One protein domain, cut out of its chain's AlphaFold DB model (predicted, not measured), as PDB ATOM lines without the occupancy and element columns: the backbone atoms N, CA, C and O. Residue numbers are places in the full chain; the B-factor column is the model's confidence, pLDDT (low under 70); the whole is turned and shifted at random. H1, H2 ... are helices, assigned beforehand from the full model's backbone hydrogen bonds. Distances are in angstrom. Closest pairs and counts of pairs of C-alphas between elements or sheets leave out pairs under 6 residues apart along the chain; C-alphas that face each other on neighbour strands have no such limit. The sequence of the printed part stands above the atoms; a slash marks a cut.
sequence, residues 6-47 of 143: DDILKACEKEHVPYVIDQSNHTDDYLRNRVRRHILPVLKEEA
ATOM      1  N   ASP A   6     -16.779  41.371  15.153       79.75
ATOM      2  CA  ASP A   6     -17.522  41.740  16.357       79.75
ATOM      3  C   ASP A   6     -17.414  40.656  17.435       79.75
ATOM      4  O   ASP A   6     -17.303  40.988  18.611       79.75
ATOM      5  N   ASP A   7     -17.360  39.377  17.052       82.12
ATOM      6  CA  ASP A   7     -17.131  38.275  17.999       82.12
ATOM      7  C   ASP A   7     -15.743  38.377  18.638       82.12
ATOM      8  O   ASP A   7     -15.596  38.203  19.847       82.12
ATOM      9  N   ILE A   8     -14.731  38.723  17.835       84.12
ATOM     10  CA  ILE A   8     -13.355  38.921  18.308       84.12
ATOM     11  C   ILE A   8     -13.278  40.127  19.250       84.12
ATOM     12  O   ILE A   8     -12.670  40.031  20.313       84.12
ATOM     13  N   LEU A   9     -13.916  41.249  18.902       86.31
ATOM     14  CA  LEU A   9     -13.921  42.447  19.746       86.31
ATOM     15  C   LEU A   9     -14.640  42.203  21.078       86.31
ATOM     16  O   LEU A   9     -14.097  42.546  22.124       86.31
ATOM     17  N   LYS A  10     -15.802  41.537  21.059       88.31
ATOM     18  CA  LYS A  10     -16.524  41.140  22.278       88.31
ATOM     19  C   LYS A  10     -15.696  40.204  23.157       88.31
ATOM     20  O   LYS A  10     -15.738  40.321  24.378       88.31
ATOM     21  N   ALA A  11     -14.939  39.282  22.558       89.06
ATOM     22  CA  ALA A  11     -14.032  38.411  23.301       89.06
ATOM     23  C   ALA A  11     -12.882  39.205  23.943       89.06
ATOM     24  O   ALA A  11     -12.590  38.998  25.118       89.06
ATOM     25  N   CYS A  12     -12.277  40.151  23.219       89.50
ATOM     26  CA  CYS A  12     -11.250  41.034  23.776       89.50
ATOM     27  C   CYS A  12     -11.786  41.888  24.933       89.50
ATOM     28  O   CYS A  12     -11.105  42.020  25.945       89.50
ATOM     29  N   GLU A  13     -13.002  42.429  24.811       89.62
ATOM     30  CA  GLU A  13     -13.656  43.185  25.887       89.62
ATOM     31  C   GLU A  13     -13.921  42.311  27.115       89.62
ATOM     32  O   GLU A  13     -13.572  42.693  28.230       89.62
ATOM     33  N   LYS A  14     -14.482  41.112  26.916       92.62
ATOM     34  CA  LYS A  14     -14.766  40.164  28.000       92.62
ATOM     35  C   LYS A  14     -13.498  39.777  28.770       92.62
ATOM     36  O   LYS A  14     -13.498  39.766  29.999       92.62
ATOM     37  N   GLU A  15     -12.422  39.482  28.051       93.88
ATOM     38  CA  GLU A  15     -11.149  39.038  28.629       93.88
ATOM     39  C   GLU A  15     -10.218  40.211  28.997       93.88
ATOM     40  O   GLU A  15      -9.079  39.990  29.399       93.88
ATOM     41  N   HIS A  16     -10.691  41.461  28.876       91.88
ATOM     42  CA  HIS A  16      -9.929  42.685  29.159       91.88
ATOM     43  C   HIS A  16      -8.577  42.752  28.428       91.88
ATOM     44  O   HIS A  16      -7.597  43.304  28.932       91.88
ATOM     45  N   VAL A  17      -8.516  42.188  27.220       91.94
ATOM     46  CA  VAL A  17      -7.315  42.204  26.385       91.94
ATOM     47  C   VAL A  17      -7.204  43.584  25.735       91.94
ATOM     48  O   VAL A  17      -8.072  43.944  24.934       91.94
ATOM     49  N   PRO A  18      -6.156  44.373  26.035       86.19
ATOM     50  CA  PRO A  18      -5.966  45.663  25.392       86.19
ATOM     51  C   PRO A  18      -5.677  45.458  23.903       86.19
ATOM     52  O   PRO A  18      -4.845  44.634  23.521       86.19
ATOM     53  N   TYR A  19      -6.343  46.236  23.054       83.12
ATOM     54  CA  TYR A  19      -6.128  46.219  21.613       83.12
ATOM     55  C   TYR A  19      -6.038  47.642  21.061       83.12
ATOM     56  O   TYR A  19      -6.597  48.586  21.619       83.12
ATOM     57  N   VAL A  20      -5.323  47.795  19.946       82.31
ATOM     58  CA  VAL A  20      -5.208  49.058  19.209       82.31
ATOM     59  C   VAL A  20      -5.959  48.915  17.894       82.31
ATOM     60  O   VAL A  20      -5.761  47.950  17.155       82.31
ATOM     61  N   ILE A  21      -6.822  49.882  17.585       77.44
ATOM     62  CA  ILE A  21      -7.460  49.969  16.272       77.44
ATOM     63  C   ILE A  21      -6.518  50.745  15.355       77.44
ATOM     64  O   ILE A  21      -6.338  51.948  15.519       77.44
ATOM     65  N   ASP A  22      -5.914  50.055  14.389       77.06
ATOM     66  CA  ASP A  22      -5.084  50.711  13.377       77.06
ATOM     67  C   ASP A  22      -5.946  51.663  12.527       77.06
ATOM     68  O   ASP A  22      -6.988  51.262  11.995       77.06
ATOM     69  N   GLN A  23      -5.503  52.917  12.401       72.75
ATOM     70  CA  GLN A  23      -6.147  53.966  11.611       72.75
ATOM     71  C   GLN A  23      -6.278  53.587  10.127       72.75
ATOM     72  O   GLN A  23      -7.251  53.984   9.484       72.75
ATOM     73  N   SER A  24      -5.380  52.748   9.599       69.25
ATOM     74  CA  SER A  24      -5.458  52.209   8.234       69.25
ATOM     75  C   SER A  24      -6.743  51.397   7.984       69.25
ATOM     76  O   SER A  24      -7.240  51.323   6.858       69.25
ATOM     77  N   ASN A  25      -7.374  50.856   9.037       67.00
ATOM     78  CA  ASN A  25      -8.665  50.160   8.937       67.00
ATOM     79  C   ASN A  25      -9.838  51.088   8.581       67.00
ATOM     80  O   ASN A  25     -10.934  50.595   8.277       67.00
ATOM     81  N   HIS A  26      -9.619  52.403   8.658       71.00
ATOM     82  CA  HIS A  26     -10.579  53.452   8.328       71.00
ATOM     83  C   HIS A  26     -10.308  54.104   6.966       71.00
ATOM     84  O   HIS A  26     -11.037  55.030   6.599       71.00
ATOM     85  N   THR A  27      -9.323  53.628   6.200       81.50
ATOM     86  CA  THR A  27      -9.086  54.103   4.832       81.50
ATOM     87  C   THR A  27      -9.684  53.155   3.800       81.50
ATOM     88  O   THR A  27      -9.830  51.947   4.019       81.50
ATOM     89  N   ASP A  28     -10.039  53.728   2.656       85.44
ATOM     90  CA  ASP A  28     -10.639  53.030   1.520       85.44
ATOM     91  C   ASP A  28      -9.624  52.736   0.414       85.44
ATOM     92  O   ASP A  28      -9.998  52.330  -0.685       85.44
ATOM     93  N   ASP A  29      -8.333  52.896   0.691       84.56
ATOM     94  CA  ASP A  29      -7.267  52.705  -0.299       84.56
ATOM     95  C   ASP A  29      -7.232  51.248  -0.791       84.56
ATOM     96  O   ASP A  29      -7.075  50.963  -1.982       84.56
ATOM     97  N   TYR A  30      -7.507  50.307   0.115       82.38
ATOM     98  CA  TYR A  30      -7.554  48.880  -0.180       82.38
ATOM     99  C   TYR A  30      -8.948  48.422  -0.618       82.38
ATOM    100  O   TYR A  30      -9.946  48.666   0.063       82.38
ATOM    101  N   LEU A  31      -9.009  47.637  -1.704       85.38
ATOM    102  CA  LEU A  31     -10.255  47.030  -2.198       85.38
ATOM    103  C   LEU A  31     -10.998  46.270  -1.092       85.38
ATOM    104  O   LEU A  31     -12.207  46.423  -0.947       85.38
ATOM    105  N   ARG A  32     -10.270  45.505  -0.268       84.75
ATOM    106  CA  ARG A  32     -10.839  44.769   0.869       84.75
ATOM    107  C   ARG A  32     -11.581  45.690   1.843       84.75
ATOM    108  O   ARG A  32     -12.667  45.337   2.300       84.75
ATOM    109  N   ASN A  33     -11.018  46.859   2.149       84.62
ATOM    110  CA  ASN A  33     -11.644  47.819   3.057       84.62
ATOM    111  C   ASN A  33     -12.908  48.410   2.434       84.62
ATOM    112  O   ASN A  33     -13.943  48.428   3.098       84.62
ATOM    113  N   ARG A  34     -12.858  48.778   1.146       89.62
ATOM    114  CA  ARG A  34     -14.030  49.284   0.416       89.62
ATOM    115  C   ARG A  34     -15.169  48.274   0.370       89.62
ATOM    116  O   ARG A  34     -16.297  48.618   0.704       89.62
ATOM    117  N   VAL A  35     -14.875  47.019   0.021       88.31
ATOM    118  CA  VAL A  35     -15.875  45.939   0.004       88.31
ATOM    119  C   VAL A  35     -16.506  45.780   1.389       88.31
ATOM    120  O   VAL A  35     -17.727  45.771   1.512       88.31
ATOM    121  N   ARG A  36     -15.691  45.719   2.450       85.38
ATOM    122  CA  ARG A  36     -16.179  45.553   3.828       85.38
ATOM    123  C   ARG A  36     -17.034  46.726   4.313       85.38
ATOM    124  O   ARG A  36     -17.954  46.498   5.090       85.38
ATOM    125  N   ARG A  37     -16.695  47.961   3.934       86.94
ATOM    126  CA  ARG A  37     -17.332  49.177   4.464       86.94
ATOM    127  C   ARG A  37     -18.542  49.634   3.668       86.94
ATOM    128  O   ARG A  37     -19.465  50.152   4.275       86.94
ATOM    129  N   HIS A  38     -18.530  49.441   2.353       90.31
ATOM    130  CA  HIS A  38     -19.555  50.002   1.470       90.31
ATOM    131  C   HIS A  38     -20.461  48.942   0.864       90.31
ATOM    132  O   HIS A  38     -21.643  49.189   0.684       90.31
ATOM    133  N   ILE A  39     -19.930  47.756   0.557       91.50
ATOM    134  CA  ILE A  39     -20.690  46.718  -0.155       91.50
ATOM    135  C   ILE A  39     -21.332  45.745   0.833       91.50
ATOM    136  O   ILE A  39     -22.522  45.459   0.752       91.50
ATOM    137  N   LEU A  40     -20.553  45.239   1.792       89.12
ATOM    138  CA  LEU A  40     -21.029  44.223   2.728       89.12
ATOM    139  C   LEU A  40     -22.209  44.686   3.607       89.12
ATOM    140  O   LEU A  40     -23.094  43.862   3.822       89.12
ATOM    141  N   PRO A  41     -22.276  45.938   4.112       90.38
ATOM    142  CA  PRO A  41     -23.431  46.389   4.891       90.38
ATOM    143  C   PRO A  41     -24.721  46.397   4.073       90.38
ATOM    144  O   PRO A  41     -25.708  45.832   4.524       90.38
ATOM    145  N   VAL A  42     -24.676  46.912   2.839       94.62
ATOM    146  CA  VAL A  42     -25.829  46.931   1.923       94.62
ATOM    147  C   VAL A  42     -26.324  45.511   1.642       94.62
ATOM    148  O   VAL A  42     -27.515  45.234   1.692       94.62
ATOM    149  N   LEU A  43     -25.409  44.559   1.426       92.19
ATOM    150  CA  LEU A  43     -25.791  43.155   1.251       92.19
ATOM    151  C   LEU A  43     -26.409  42.540   2.516       92.19
ATOM    152  O   LEU A  43     -27.264  41.666   2.405       92.19
ATOM    153  N   LYS A  44     -25.982  42.969   3.709       91.38
ATOM    154  CA  LYS A  44     -26.551  42.507   4.984       91.38
ATOM    155  C   LYS A  44     -27.927  43.102   5.276       91.38
ATOM    156  O   LYS A  44     -28.697  42.456   5.981       91.38
ATOM    157  N   GLU A  45     -28.228  44.292   4.762       94.81
ATOM    158  CA  GLU A  45     -29.567  44.888   4.846       94.81
ATOM    159  C   GLU A  45     -30.589  44.051   4.062       94.81
ATOM    160  O   GLU A  45     -31.656  43.747   4.589       94.81
ATOM    161  N   GLU A  46     -30.229  43.595   2.858       94.75
ATOM    162  CA  GLU A  46     -31.078  42.723   2.032       94.75
ATOM    163  C   GLU A  46     -31.102  41.266   2.529       94.75
ATOM    164  O   GLU A  46     -32.133  40.594   2.506       94.75
ATOM    165  N   ALA A  47     -29.953  40.754   2.983       92.31
ATOM    166  CA  ALA A  47     -29.782  39.377   3.431       92.31
ATOM    167  C   ALA A  47     -28.871  39.311   4.676       92.31
ATOM    168  O   ALA A  47     -27.646  39.207   4.550       92.31
TER     169      ALA A  47
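AT A GLANCE: This is residues 6 to 47 of the 143 residues of the protein "tRNA(Ile)-2-lysyl-cytidine synthase" of Escherichia coli (UniProt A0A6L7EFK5). The printed part makes an open, flat frame with an empty middle: H1 leads into a stretched link, the small H2 sits along the base, and the long H3 makes the far arm. H1 and H3 have no contact. The 42 residues printed hold three named helices, H1, H2 and H3 in that order, and no named strand; the class is all helix. It is only just loose, close to extended, with a radius of gyration of the C-alphas of 13.2 A and spans of 33 by 26 by 10 A.

IN THESE COORDINATES: H1, residues 6 to 14, begins at C-alpha 6 (-17.522, 41.740, 16.357) and is 12.1 A long. H2 is residues 23 to 26, 5.5 A. H3, residues 31 to 46, 21.7 A, ends at C-alpha 46 (-31.078, 42.723, 2.032).

HOW THE PARTS SIT: H1 is apart from H2 and H3. H2 and H3 are close but not clearly touching; their closest C-alphas, of Asn 25 and Asn 33, are 7.0 A apart. H3 has a kink of 31 degrees near residue 38. In H1 every O i to N i+4 pair is within hydrogen-bond range, in H3 9 of 12; H2 is too short for one.

THE WHOLE: The C-alphas farthest apart, of Pro 18 and Glu 46, are 34.4 A apart. The printed part has no cut. The link H1 to H2 is short, H2 to H3 tight. Residues 24 to 25 have pLDDT under 70.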